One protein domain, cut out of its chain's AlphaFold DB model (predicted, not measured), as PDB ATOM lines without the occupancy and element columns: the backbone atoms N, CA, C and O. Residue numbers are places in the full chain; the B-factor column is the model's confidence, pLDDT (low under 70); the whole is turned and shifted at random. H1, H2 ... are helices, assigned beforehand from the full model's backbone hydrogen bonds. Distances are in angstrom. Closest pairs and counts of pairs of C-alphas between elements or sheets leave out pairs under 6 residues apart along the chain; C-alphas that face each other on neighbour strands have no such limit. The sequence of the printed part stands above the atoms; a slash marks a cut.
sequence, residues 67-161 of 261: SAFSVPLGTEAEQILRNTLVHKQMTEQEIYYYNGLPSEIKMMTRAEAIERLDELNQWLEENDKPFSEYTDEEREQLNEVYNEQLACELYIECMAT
ATOM      1  N   SER A  67     -30.823   5.401 -32.467       89.88
ATOM      2  CA  SER A  67     -29.824   5.168 -31.415       89.88
ATOM      3  C   SER A  67     -30.270   4.184 -30.323       89.88
ATOM      4  O   SER A  67     -29.433   3.511 -29.723       89.88
ATOM      5  N   ALA A  68     -31.580   4.063 -30.088       88.88
ATOM      6  CA  ALA A  68     -32.170   3.110 -29.149       88.88
ATOM      7  C   ALA A  68     -32.288   1.671 -29.698       88.88
ATOM      8  O   ALA A  68     -32.664   0.761 -28.953       88.88
ATOM      9  N   PHE A  69     -31.984   1.448 -30.980       92.69
ATOM     10  CA  PHE A  69     -32.203   0.176 -31.662       92.69
ATOM     11  C   PHE A  69     -30.901  -0.588 -31.910       92.69
ATOM     12  O   PHE A  69     -29.892  -0.049 -32.364       92.69
ATOM     13  N   SER A  70     -30.942  -1.892 -31.652       90.94
ATOM     14  CA  SER A  70     -29.854  -2.835 -31.903       90.94
ATOM     15  C   SER A  70     -29.926  -3.335 -33.348       90.94
ATOM     16  O   SER A  70     -30.393  -4.450 -33.618       90.94
ATOM     17  N   VAL A  71     -29.506  -2.471 -34.279       90.94
ATOM     18  CA  VAL A  71     -29.452  -2.742 -35.725       90.94
ATOM     19  C   VAL A  71     -28.139  -2.214 -36.309       90.94
ATOM     20  O   VAL A  71     -27.808  -1.046 -36.091       90.94
ATOM     21  N   PRO A  72     -27.369  -3.027 -37.058       87.69
ATOM     22  CA  PRO A  72     -26.147  -2.548 -37.692       87.69
ATOM     23  C   PRO A  72     -26.436  -1.550 -38.822       87.69
ATOM     24  O   PRO A  72     -27.328  -1.768 -39.642       87.69
ATOM     25  N   LEU A  73     -25.623  -0.493 -38.900       88.94
ATOM     26  CA  LEU A  73     -25.703   0.491 -39.981       88.94
ATOM     27  C   LEU A  73     -25.313  -0.121 -41.339       88.94
ATOM     28  O   LEU A  73     -24.431  -0.978 -41.418       88.94
ATOM     29  N   GLY A  74     -25.931   0.363 -42.411       87.88
ATOM     30  CA  GLY A  74     -25.756  -0.094 -43.788       87.88
ATOM     31  C   GLY A  74     -26.490  -1.395 -44.125       87.88
ATOM     32  O   GLY A  74     -26.211  -1.974 -45.172       87.88
ATOM     33  N   THR A  75     -27.388  -1.873 -43.257       91.81
ATOM     34  CA  THR A  75     -28.128  -3.130 -43.461       91.81
ATOM     35  C   THR A  75     -29.539  -2.900 -43.995       91.81
ATOM     36  O   THR A  75     -30.109  -1.819 -43.861       91.81
ATOM     37  N   GLU A  76     -30.129  -3.941 -44.576       92.75
ATOM     38  CA  GLU A  76     -31.541  -3.941 -44.972       92.75
ATOM     39  C   GLU A  76     -32.466  -3.734 -43.763       92.75
ATOM     40  O   GLU A  76     -33.364  -2.896 -43.813       92.75
ATOM     41  N   ALA A  77     -32.162  -4.377 -42.631       93.62
ATOM     42  CA  ALA A  77     -32.882  -4.179 -41.374       93.62
ATOM     43  C   ALA A  77     -32.913  -2.705 -40.925       93.62
ATOM     44  O   ALA A  77     -33.943  -2.225 -40.452       93.62
ATOM     45  N   GLU A  78     -31.815  -1.958 -41.111       94.62
ATOM     46  CA  GLU A  78     -31.790  -0.518 -40.828       94.62
ATOM     47  C   GLU A  78     -32.787   0.235 -41.714       94.62
ATOM     48  O   GLU A  78     -33.546   1.072 -41.221       94.62
ATOM     49  N   GLN A  79     -32.790  -0.046 -43.017       93.62
ATOM     50  CA  GLN A  79     -33.666   0.639 -43.966       93.62
ATOM     51  C   GLN A  79     -35.140   0.367 -43.651       93.62
ATOM     52  O   GLN A  79     -35.938   1.303 -43.600       93.62
ATOM     53  N   ILE A  80     -35.493  -0.891 -43.375       94.25
ATOM     54  CA  ILE A  80     -36.860  -1.290 -43.019       94.25
ATOM     55  C   ILE A  80     -37.303  -0.595 -41.719       94.25
ATOM     56  O   ILE A  80     -38.402  -0.030 -41.662       94.25
ATOM     57  N   LEU A  81     -36.442  -0.571 -40.695       94.38
ATOM     58  CA  LEU A  81     -36.729   0.102 -39.427       94.38
ATOM     59  C   LEU A  81     -36.955   1.605 -39.620       94.38
ATOM     60  O   LEU A  81     -37.964   2.142 -39.167       94.38
ATOM     61  N   ARG A  82     -36.050   2.288 -40.325       92.88
ATOM     62  CA  ARG A  82     -36.171   3.727 -40.590       92.88
ATOM     63  C   ARG A  82     -37.444   4.057 -41.356       92.88
ATOM     64  O   ARG A  82     -38.153   4.977 -40.965       92.88
ATOM     65  N   ASN A  83     -37.766   3.284 -42.394       90.75
ATOM     66  CA  ASN A  83     -38.997   3.462 -43.166       90.75
ATOM     67  C   ASN A  83     -40.248   3.316 -42.288       90.75
ATOM     68  O   ASN A  83     -41.201   4.074 -42.435       90.75
ATOM     69  N   THR A  84     -40.228   2.384 -41.336       90.62
ATOM     70  CA  THR A  84     -41.327   2.185 -40.380       90.62
ATOM     71  C   THR A  84     -41.469   3.377 -39.435       90.62
ATOM     72  O   THR A  84     -42.570   3.888 -39.229       90.62
ATOM     73  N   LEU A  85     -40.351   3.860 -38.891       89.19
ATOM     74  CA  LEU A  85     -40.316   4.943 -37.907       89.19
ATOM     75  C   LEU A  85     -40.650   6.329 -38.487       89.19
ATOM     76  O   LEU A  85     -41.022   7.229 -37.739       89.19
ATOM     77  N   VAL A  86     -40.602   6.506 -39.812       87.75
ATOM     78  CA  VAL A  86     -41.171   7.702 -40.470       87.75
ATOM     79  C   VAL A  86     -42.693   7.782 -40.274       87.75
ATOM     80  O   VAL A  86     -43.267   8.870 -40.300       87.75
ATOM     81  N   HIS A  87     -43.359   6.645 -40.052       83.19
ATOM     82  CA  HIS A  87     -44.820   6.536 -39.983       83.19
ATOM     83  C   HIS A  87     -45.355   6.132 -38.605       83.19
ATOM     84  O   HIS A  87     -46.567   5.996 -38.432       83.19
ATOM     85  N   LYS A  88     -44.473   5.909 -37.627       82.88
ATOM     86  CA  LYS A  88     -44.832   5.442 -36.287       82.88
ATOM     87  C   LYS A  88     -43.774   5.842 -35.271       82.88
ATOM     88  O   LYS A  88     -42.581   5.760 -35.536       82.88
ATOM     89  N   GLN A  89     -44.225   6.144 -34.059       79.06
ATOM     90  CA  GLN A  89     -43.372   6.135 -32.880       79.06
ATOM     91  C   GLN A  89     -43.533   4.796 -32.154       79.06
ATOM     92  O   GLN A  89     -44.640   4.453 -31.740       79.06
ATOM     93  N   MET A  90     -42.445   4.033 -32.021       83.31
ATOM     94  CA  MET A  90     -42.448   2.815 -31.209       83.31
ATOM     95  C   MET A  90     -42.416   3.164 -29.717       83.31
ATOM     96  O   MET A  90     -41.700   4.069 -29.289       83.31
ATOM     97  N   THR A  91     -43.190   2.428 -28.930       77.38
ATOM     98  CA  THR A  91     -43.174   2.455 -27.465       77.38
ATOM     99  C   THR A  91     -41.893   1.821 -26.909       77.38
ATOM    100  O   THR A  91     -41.219   1.054 -27.595       77.38
ATOM    101  N   GLU A  92     -41.562   2.078 -25.639       76.56
ATOM    102  CA  GLU A  92     -40.404   1.445 -24.981       76.56
ATOM    103  C   GLU A  92     -40.468  -0.091 -25.022       76.56
ATOM    104  O   GLU A  92     -39.446  -0.758 -25.185       76.56
ATOM    105  N   GLN A  93     -41.675  -0.651 -24.915       73.31
ATOM    106  CA  GLN A  93     -41.916  -2.089 -24.991       73.31
ATOM    107  C   GLN A  93     -41.663  -2.638 -26.404       73.31
ATOM    108  O   GLN A  93     -40.984  -3.652 -26.542       73.31
ATOM    109  N   GLU A  94     -42.132  -1.951 -27.447       82.62
ATOM    110  CA  GLU A  94     -41.847  -2.325 -28.841       82.62
ATOM    111  C   GLU A  94     -40.346  -2.239 -29.145       82.62
ATOM    112  O   GLU A  94     -39.801  -3.141 -29.771       82.62
ATOM    113  N   ILE A  95     -39.643  -1.217 -28.642       85.25
ATOM    114  CA  ILE A  95     -38.179  -1.110 -28.777       85.25
ATOM    115  C   ILE A  95     -37.486  -2.288 -28.079       85.25
ATOM    116  O   ILE A  95     -36.565  -2.890 -28.637       85.25
ATOM    117  N   TYR A  96     -37.924  -2.640 -26.865       80.88
ATOM    118  CA  TYR A  96     -37.394  -3.784 -26.125       80.88
ATOM    119  C   TYR A  96     -37.580  -5.097 -26.896       80.88
ATOM    120  O   TYR A  96     -36.610  -5.837 -27.074       80.88
ATOM    121  N   TYR A  97     -38.792  -5.362 -27.393       83.19
ATOM    122  CA  TYR A  97     -39.076  -6.560 -28.181       83.19
ATOM    123  C   TYR A  97     -38.285  -6.577 -29.475       83.19
ATOM    124  O   TYR A  97     -37.548  -7.533 -29.705       83.19
ATOM    125  N   TYR A  98     -38.341  -5.497 -30.254       91.06
ATOM    126  CA  TYR A  98     -37.598  -5.376 -31.498       91.06
ATOM    127  C   TYR A  98     -36.111  -5.674 -31.285       91.06
ATOM    128  O   TYR A  98     -35.516  -6.465 -32.013       91.06
ATOM    129  N   ASN A  99     -35.495  -5.112 -30.244       90.62
ATOM    130  CA  ASN A  99     -34.082  -5.341 -29.951       90.62
ATOM    131  C   ASN A  99     -33.758  -6.804 -29.627       90.62
ATOM    132  O   ASN A  99     -32.683  -7.266 -30.015       90.62
ATOM    133  N   GLY A 100     -34.681  -7.521 -28.983       86.56
ATOM    134  CA  GLY A 100     -34.559  -8.943 -28.660       86.56
ATOM    135  C   GLY A 100     -34.763  -9.903 -29.837       86.56
ATOM    136  O   GLY A 100     -34.420 -11.075 -29.705       86.56
ATOM    137  N   LEU A 101     -35.282  -9.434 -30.977       91.69
ATOM    138  CA  LEU A 101     -35.563 -10.300 -32.124       91.69
ATOM    139  C   LEU A 101     -34.288 -10.789 -32.842       91.69
ATOM    140  O   LEU A 101     -33.302 -10.035 -32.926       91.69
ATOM    141  N   PRO A 102     -34.320 -12.007 -33.427       90.25
ATOM    142  CA  PRO A 102     -33.264 -12.516 -34.304       90.25
ATOM    143  C   PRO A 102     -32.985 -11.584 -35.490       90.25
ATOM    144  O   PRO A 102     -33.860 -10.845 -35.946       90.25
ATOM    145  N   SER A 103     -31.756 -11.621 -36.010       91.56
ATOM    146  CA  SER A 103     -31.353 -10.722 -37.105       91.56
ATOM    147  C   SER A 103     -32.072 -11.065 -38.406       91.56
ATOM    148  O   SER A 103     -32.408 -10.173 -39.172       91.56
ATOM    149  N   GLU A 104     -32.336 -12.349 -38.622       92.19
ATOM    150  CA  GLU A 104     -33.022 -12.913 -39.780       92.19
ATOM    151  C   GLU A 104     -34.450 -12.367 -39.893       92.19
ATOM    152  O   GLU A 104     -34.866 -11.949 -40.969       92.19
ATOM    153  N   ILE A 105     -35.160 -12.268 -38.763       93.69
ATOM    154  CA  ILE A 105     -36.512 -11.698 -38.696       93.69
ATOM    155  C   ILE A 105     -36.489 -10.196 -39.011       93.69
ATOM    156  O   ILE A 105     -37.318  -9.706 -39.772       93.69
ATOM    157  N   LYS A 106     -35.499  -9.459 -38.491       94.56
ATOM    158  CA  LYS A 106     -35.358  -8.007 -38.723       94.56
ATOM    159  C   LYS A 106     -35.067  -7.638 -40.181       94.56
ATOM    160  O   LYS A 106     -35.226  -6.475 -40.542       94.56
ATOM    161  N   MET A 107     -34.590  -8.584 -40.991       94.44
ATOM    162  CA  MET A 107     -34.345  -8.376 -42.422       94.44
ATOM    163  C   MET A 107     -35.599  -8.584 -43.278       94.44
ATOM    164  O   MET A 107     -35.585  -8.203 -44.440       94.44
ATOM    165  N   MET A 108     -36.677  -9.145 -42.724       95.44
ATOM    166  CA  MET A 108     -37.938  -9.313 -43.444       95.44
ATOM    167  C   MET A 108     -38.705  -7.995 -43.495       95.44
ATOM    168  O   MET A 108     -38.788  -7.257 -42.513       95.44
ATOM    169  N   THR A 109     -39.365  -7.704 -44.605       94.19
ATOM    170  CA  THR A 109     -40.466  -6.740 -44.610       94.19
ATOM    171  C   THR A 109     -41.619  -7.259 -43.744       94.19
ATOM    172  O   THR A 109     -41.750  -8.456 -43.489       94.19
ATOM    173  N   ARG A 110     -42.521  -6.369 -43.306       92.44
ATOM    174  CA  ARG A 110     -43.712  -6.798 -42.550       92.44
ATOM    175  C   ARG A 110     -44.563  -7.808 -43.334       92.44
ATOM    176  O   ARG A 110     -45.127  -8.708 -42.730       92.44
ATOM    177  N   ALA A 111     -44.663  -7.652 -44.654       91.88
ATOM    178  CA  ALA A 111     -45.428  -8.562 -45.502       91.88
ATOM    179  C   ALA A 111     -44.802  -9.964 -45.547       91.88
ATOM    180  O   ALA A 111     -45.516 -10.945 -45.373       91.88
ATOM    181  N   GLU A 112     -43.478 -10.053 -45.695       96.00
ATOM    182  CA  GLU A 112     -42.754 -11.332 -45.654       96.00
ATOM    183  C   GLU A 112     -42.863 -12.002 -44.281       96.00
ATOM    184  O   GLU A 112     -43.028 -13.213 -44.201       96.00
ATOM    185  N   ALA A 113     -42.841 -11.226 -43.192       95.56
ATOM    186  CA  ALA A 113     -43.050 -11.775 -41.856       95.56
ATOM    187  C   ALA A 113     -44.469 -12.339 -41.660       95.56
ATOM    188  O   ALA A 113     -44.621 -13.355 -40.989       95.56
ATOM    189  N   ILE A 114     -45.497 -11.710 -42.252       91.38
ATOM    190  CA  ILE A 114     -46.877 -12.230 -42.249       91.38
ATOM    191  C   ILE A 114     -46.956 -13.539 -43.037       91.38
ATOM    192  O   ILE A 114     -47.494 -14.515 -42.527       91.38
ATOM    193  N   GLU A 115     -46.380 -13.585 -44.240       96.56
ATOM    194  CA  GLU A 115     -46.333 -14.812 -45.045       96.56
ATOM    195  C   GLU A 115     -45.609 -15.937 -44.292       96.56
ATOM    196  O   GLU A 115     -46.110 -17.057 -44.208       96.56
ATOM    197  N   ARG A 116     -44.482 -15.621 -43.642       96.62
ATOM    198  CA  ARG A 116     -43.746 -16.578 -42.816       96.62
ATOM    199  C   ARG A 116     -44.561 -17.071 -41.620       96.62
ATOM    200  O   ARG A 116     -44.518 -18.259 -41.306       96.62
ATOM    201  N   LEU A 117     -45.308 -16.186 -40.961       95.31
ATOM    202  CA  LEU A 117     -46.198 -16.560 -39.863       95.31
ATOM    203  C   LEU A 117     -47.300 -17.519 -40.340       95.31
ATOM    204  O   LEU A 117     -47.566 -18.517 -39.672       95.31
ATOM    205  N   ASP A 118     -47.892 -17.263 -41.507       94.19
ATOM    206  CA  ASP A 118     -48.902 -18.140 -42.107       94.19
ATOM    207  C   ASP A 118     -48.328 -19.528 -42.442       94.19
ATOM    208  O   ASP A 118     -48.964 -20.543 -42.146       94.19
ATOM    209  N   GLU A 119     -47.104 -19.602 -42.979       97.44
ATOM    210  CA  GLU A 119     -46.406 -20.874 -43.218       97.44
ATOM    211  C   GLU A 119     -46.175 -21.667 -41.924       97.44
ATOM    212  O   GLU A 119     -46.391 -22.882 -41.888       97.44
ATOM    213  N   LEU A 120     -45.729 -20.994 -40.858       93.69
ATOM    214  CA  LEU A 120     -45.483 -21.617 -39.554       93.69
ATOM    215  C   LEU A 120     -46.791 -22.123 -38.935       93.69
ATOM    216  O   LEU A 120     -46.840 -23.254 -38.454       93.69
ATOM    217  N   ASN A 121     -47.861 -21.326 -39.007       91.81
ATOM    218  CA  ASN A 121     -49.196 -21.711 -38.553       91.81
ATOM    219  C   ASN A 121     -49.706 -22.942 -39.303       91.81
ATOM    220  O   ASN A 121     -50.140 -23.910 -38.680       91.81
ATOM    221  N   GLN A 122     -49.596 -22.941 -40.633       95.62
ATOM    222  CA  GLN A 122     -49.987 -24.087 -41.446       95.62
ATOM    223  C   GLN A 122     -49.167 -25.330 -41.081       95.62
ATOM    224  O   GLN A 122     -49.726 -26.416 -40.936       95.62
ATOM    225  N   TRP A 123     -47.855 -25.183 -40.884       96.44
ATOM    226  CA  TRP A 123     -47.005 -26.294 -40.472       96.44
ATOM    227  C   TRP A 123     -47.430 -26.857 -39.110       96.44
ATOM    228  O   TRP A 123     -47.512 -28.075 -38.957       96.44
ATOM    229  N   LEU A 124     -47.736 -25.995 -38.135       91.75
ATOM    230  CA  LEU A 124     -48.213 -26.409 -36.813       91.75
ATOM    231  C   LEU A 124     -49.539 -27.168 -36.903       91.75
ATOM    232  O   LEU A 124     -49.681 -28.209 -36.266       91.75
ATOM    233  N   GLU A 125     -50.479 -26.700 -37.725       93.31
ATOM    234  CA  GLU A 125     -51.753 -27.386 -37.959       93.31
ATOM    235  C   GLU A 125     -51.564 -28.757 -38.627       93.31
ATOM    236  O   GLU A 125     -52.180 -29.744 -38.221       93.31
ATOM    237  N   GLU A 126     -50.698 -28.845 -39.639       94.38
ATOM    238  CA  GLU A 126     -50.415 -30.093 -40.360       94.38
ATOM    239  C   GLU A 126     -49.676 -31.128 -39.496       94.38
ATOM    240  O   GLU A 126     -49.795 -32.333 -39.742       94.38
ATOM    241  N   ASN A 127     -48.939 -30.672 -38.480       90.69
ATOM    242  CA  ASN A 127     -48.144 -31.509 -37.579       90.69
ATOM    243  C   ASN A 127     -48.756 -31.641 -36.170       90.69
ATOM    244  O   ASN A 127     -48.090 -32.161 -35.266       90.69
ATOM    245  N   ASP A 128     -50.007 -31.212 -35.969       90.69
ATOM    246  CA  ASP A 128     -50.697 -31.317 -34.682       90.69
ATOM    247  C   ASP A 128     -50.996 -32.781 -34.330       90.69
ATOM    248  O   ASP A 128     -51.706 -33.509 -35.034       90.69
ATOM    249  N   LYS A 129     -50.438 -33.227 -33.205       88.44
ATOM    250  CA  LYS A 129     -50.693 -34.538 -32.608       88.44
ATOM    251  C   LYS A 129     -50.511 -34.461 -31.090       88.44
ATOM    252  O   LYS A 129     -49.865 -33.545 -30.581       88.44
ATOM    253  N   PRO A 130     -51.069 -35.412 -30.316       87.38
ATOM    254  CA  PRO A 130     -50.904 -35.420 -28.867       87.38
ATOM    255  C   PRO A 130     -49.431 -35.334 -28.459       87.38
ATOM    256  O   PRO A 130     -48.598 -36.048 -29.008       87.38
ATOM    257  N   PHE A 131     -49.108 -34.521 -27.446       75.69
ATOM    258  CA  PHE A 131     -47.710 -34.254 -27.078       75.69
ATOM    259  C   PHE A 131     -46.886 -35.525 -26.779       75.69
ATOM    260  O   PHE A 131     -45.681 -35.587 -27.021       75.69
ATOM    261  N   SER A 132     -47.549 -36.569 -26.274       86.44
ATOM    262  CA  SER A 132     -46.958 -37.887 -26.014       86.44
ATOM    263  C   SER A 132     -46.515 -38.648 -27.269       86.44
ATOM    264  O   SER A 132     -45.811 -39.644 -27.141       86.44
ATOM    265  N   GLU A 133     -46.957 -38.225 -28.452       89.56
ATOM    266  CA  GLU A 133     -46.687 -38.858 -29.746       89.56
ATOM    267  C   GLU A 133     -45.537 -38.191 -30.515       89.56
ATOM    268  O   GLU A 133     -45.162 -38.685 -31.581       89.56
ATOM    269  N   TYR A 134     -44.960 -37.101 -29.992       84.00
ATOM    270  CA  TYR A 134     -43.738 -36.515 -30.545       84.00
ATOM    271  C   TYR A 134     -42.489 -37.264 -30.069       84.00
ATOM    272  O   TYR A 134     -42.341 -37.561 -28.873       84.00
ATOM    273  N   THR A 135     -41.561 -37.517 -30.993       92.62
ATOM    274  CA  THR A 135     -40.186 -37.907 -30.658       92.62
ATOM    275  C   THR A 135     -39.426 -36.732 -30.034       92.62
ATOM    276  O   THR A 135     -39.918 -35.603 -30.001       92.62
ATOM    277  N   ASP A 136     -38.231 -36.988 -29.499       89.44
ATOM    278  CA  ASP A 136     -37.378 -35.918 -28.971       89.44
ATOM    279  C   ASP A 136     -37.008 -34.902 -30.064       89.44
ATOM    280  O   ASP A 136     -37.102 -33.700 -29.834       89.44
ATOM    281  N   GLU A 137     -36.686 -35.378 -31.267       94.44
ATOM    282  CA  GLU A 137     -36.338 -34.536 -32.414       94.44
ATOM    283  C   GLU A 137     -37.530 -33.699 -32.894       94.44
ATOM    284  O   GLU A 137     -37.389 -32.508 -33.158       94.44
ATOM    285  N   GLU A 138     -38.726 -34.292 -32.964       88.88
ATOM    286  CA  GLU A 138     -39.930 -33.551 -33.347       88.88
ATOM    287  C   GLU A 138     -40.303 -32.495 -32.296       88.88
ATOM    288  O   GLU A 138     -40.801 -31.432 -32.652       88.88
ATOM    289  N   ARG A 139     -40.042 -32.750 -31.003       82.50
ATOM    290  CA  ARG A 139     -40.233 -31.747 -29.942       82.50
ATOM    291  C   ARG A 139     -39.264 -30.576 -30.067       82.50
ATOM    292  O   ARG A 139     -39.667 -29.444 -29.812       82.50
ATOM    293  N   GLU A 140     -38.008 -30.841 -30.412       84.31
ATOM    294  CA  GLU A 140     -37.006 -29.794 -30.635       84.31
ATOM    295  C   GLU A 140     -37.402 -28.921 -31.828       84.31
ATOM    296  O   GLU A 140     -37.502 -27.705 -31.678       84.31
ATOM    297  N   GLN A 141     -37.766 -29.542 -32.953       89.69
ATOM    298  CA  GLN A 141     -38.260 -28.830 -34.132       89.69
ATOM    299  C   GLN A 141     -39.534 -28.029 -33.828       89.69
ATOM    300  O   GLN A 141     -39.651 -26.873 -34.220       89.69
ATOM    301  N   LEU A 142     -40.482 -28.616 -33.095       82.88
ATOM    302  CA  LEU A 142     -41.702 -27.930 -32.680       82.88
ATOM    303  C   LEU A 142     -41.385 -26.692 -31.827       82.88
ATOM    304  O   LEU A 142     -41.993 -25.642 -32.006       82.88
ATOM    305  N   ASN A 143     -40.415 -26.795 -30.918       81.12
ATOM    306  CA  ASN A 143     -39.968 -25.669 -30.107       81.12
ATOM    307  C   ASN A 143     -39.289 -24.579 -30.954       81.12
ATOM    308  O   ASN A 143     -39.511 -23.398 -30.704       81.12
ATOM    309  N   GLU A 144     -38.486 -24.941 -31.956       84.12
ATOM    310  CA  GLU A 144     -37.920 -23.977 -32.910       84.12
ATOM    311  C   GLU A 144     -39.021 -23.238 -33.682       84.12
ATOM    312  O   GLU A 144     -39.003 -22.009 -33.725       84.12
ATOM    313  N   VAL A 145     -40.019 -23.967 -34.192       85.88
ATOM    314  CA  VAL A 145     -41.171 -23.396 -34.908       85.88
ATOM    315  C   VAL A 145     -41.965 -22.443 -34.015       85.88
ATOM    316  O   VAL A 145     -42.254 -21.329 -34.440       85.88
ATOM    317  N   TYR A 146     -42.265 -22.818 -32.766       81.25
ATOM    318  CA  TYR A 146     -42.953 -21.926 -31.820       81.25
ATOM    319  C   TYR A 146     -42.145 -20.663 -31.500       81.25
ATOM    320  O   TYR A 146     -42.710 -19.577 -31.383       81.25
ATOM    321  N   ASN A 147     -40.822 -20.782 -31.359       81.50
ATOM    322  CA  ASN A 147     -39.970 -19.620 -31.104       81.50
ATOM    323  C   ASN A 147     -39.917 -18.677 -32.314       81.50
ATOM    324  O   ASN A 147     -39.932 -17.460 -32.134       81.50
ATOM    325  N   GLU A 148     -39.866 -19.220 -33.532       89.12
ATOM    326  CA  GLU A 148     -39.911 -18.421 -34.758       89.12
ATOM    327  C   GLU A 148     -41.283 -17.761 -34.949       89.12
ATOM    328  O   GLU A 148     -41.342 -16.569 -35.234       89.12
ATOM    329  N   GLN A 149     -42.373 -18.495 -34.698       89.94
ATOM    330  CA  GLN A 149     -43.746 -17.984 -34.742       89.94
ATOM    331  C   GLN A 149     -43.903 -16.765 -33.827       89.94
ATOM    332  O   GLN A 149     -44.299 -15.695 -34.288       89.94
ATOM    333  N   LEU A 150     -43.490 -16.890 -32.560       83.06
ATOM    334  CA  LEU A 150     -43.524 -15.785 -31.600       83.06
ATOM    335  C   LEU A 150     -42.654 -14.601 -32.054       83.06
ATOM    336  O   LEU A 150     -43.032 -13.442 -31.886       83.06
ATOM    337  N   ALA A 151     -41.480 -14.867 -32.634       84.19
ATOM    338  CA  ALA A 151     -40.618 -13.812 -33.158       84.19
ATOM    339  C   ALA A 151     -41.274 -13.067 -34.335       84.19
ATOM    340  O   ALA A 151     -41.199 -11.837 -34.387       84.19
ATOM    341  N   CYS A 152     -41.944 -13.783 -35.244       87.50
ATOM    342  CA  CYS A 152     -42.721 -13.198 -36.334       87.50
ATOM    343  C   CYS A 152     -43.880 -12.346 -35.805       87.50
ATOM    344  O   CYS A 152     -44.013 -11.202 -36.227       87.50
ATOM    345  N   GLU A 153     -44.674 -12.848 -34.857       85.31
ATOM    346  CA  GLU A 153     -45.793 -12.109 -34.249       85.31
ATOM    347  C   GLU A 153     -45.334 -10.780 -33.635       85.31
ATOM    348  O   GLU A 153     -45.838  -9.710 -33.992       85.31
ATOM    349  N   LEU A 154     -44.305 -10.835 -32.781       85.50
ATOM    350  CA  LEU A 154     -43.730  -9.651 -32.139       85.50
ATOM    351  C   LEU A 154     -43.166  -8.664 -33.168       85.50
ATOM    352  O   LEU A 154     -43.333  -7.450 -33.030       85.50
ATOM    353  N   TYR A 155     -42.506  -9.167 -34.212       91.88
ATOM    354  CA  TYR A 155     -41.985  -8.329 -35.285       91.88
ATOM    355  C   TYR A 155     -43.103  -7.637 -36.064       91.88
ATOM    356  O   TYR A 155     -43.047  -6.427 -36.274       91.88
ATOM    357  N   ILE A 156     -44.143  -8.373 -36.460       90.56
ATOM    358  CA  ILE A 156     -45.289  -7.838 -37.204       90.56
ATOM    359  C   ILE A 156     -45.964  -6.715 -36.417       90.56
ATOM    360  O   ILE A 156     -46.314  -5.697 -37.023       90.56
ATOM    361  N   GLU A 157     -46.117  -6.870 -35.100       86.00
ATOM    362  CA  GLU A 157     -46.663  -5.836 -34.214       86.00
ATOM    363  C   GLU A 157     -45.745  -4.605 -34.154       86.00
ATOM    364  O   GLU A 157     -46.197  -3.478 -34.394       86.00
ATOM    365  N   CYS A 158     -44.439  -4.808 -33.930       88.19
ATOM    366  CA  CYS A 158     -43.459  -3.720 -33.914       88.19
ATOM    367  C   CYS A 158     -43.507  -2.917 -35.222       88.19
ATOM    368  O   CYS A 158     -43.554  -1.685 -35.196       88.19
ATOM    369  N   MET A 159     -43.570  -3.610 -36.359       91.12
ATOM    370  CA  MET A 159     -43.496  -3.012 -37.693       91.12
ATOM    371  C   MET A 159     -44.839  -2.522 -38.243       91.12
ATOM    372  O   MET A 159     -44.881  -1.899 -39.304       91.12
ATOM    373  N   ALA A 160     -45.953  -2.791 -37.560       88.62
ATOM    374  CA  ALA A 160     -47.264  -2.333 -37.998       88.62
ATOM    375  C   ALA A 160     -47.384  -0.807 -37.861       88.62
ATOM    376  O   ALA A 160     -47.064  -0.239 -36.816       88.62
ATOM    377  N   THR A 161     -47.875  -0.147 -38.910       85.12
ATOM    378  CA  THR A 161     -48.049   1.314 -38.990       85.12
ATOM    379  C   THR A 161     -49.511   1.668 -39.271       85.12
ATOM    380  O   THR A 161     -50.308   0.806 -39.642       85.12
TER     381      THR A 161
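This is residues 67 to 161 of the 261 residues of an uncharacterized protein of Selenomonadales bacterium (UniProt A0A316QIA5). A long helical hairpin, H4 and H5, makes most of the length, with H1, H2 and H3 as a small head round the last residues of H5. The 95 printed residues, with five named helices, H1 to H5, and no named strand, are all helix in class. The whole is only just loose, close to compact: radius of gyration of the C-alphas 15.4 A, spans 47 by 24 by 20 A.

H1, residues 76 to 85, is apart from H4, residues 110 to 126. H2, residues 92 to 100, touches H5, residues 136 to 159, at 154 to 158 alone; closest C-alphas Glu 94 and Cys 158, 5.5 A. H3, residues 103 to 106, touches H5 at 151 to 155 alone; closest C-alphas Ile 105 and Cys 152, 6.8 A. H4 and H5, a hairpin, touch at a shallow tilt of 30 degrees, opposite ways; closest C-alphas Arg 110 and Ile 156, 5.7 A. Every O i to N i+4 pair is within hydrogen-bond range in H1, H2, H4 and H5; H3 is too short for one.

H1 begins at C-alpha 76 (-31.541, -3.941, -44.972). H4 measures 24.3 A; H5, 34.6 A, ends at C-alpha 159 (-43.496, -3.012, -37.693).

The printed part has no cut and no long link, and no printed residue is under 70 in pLDDT.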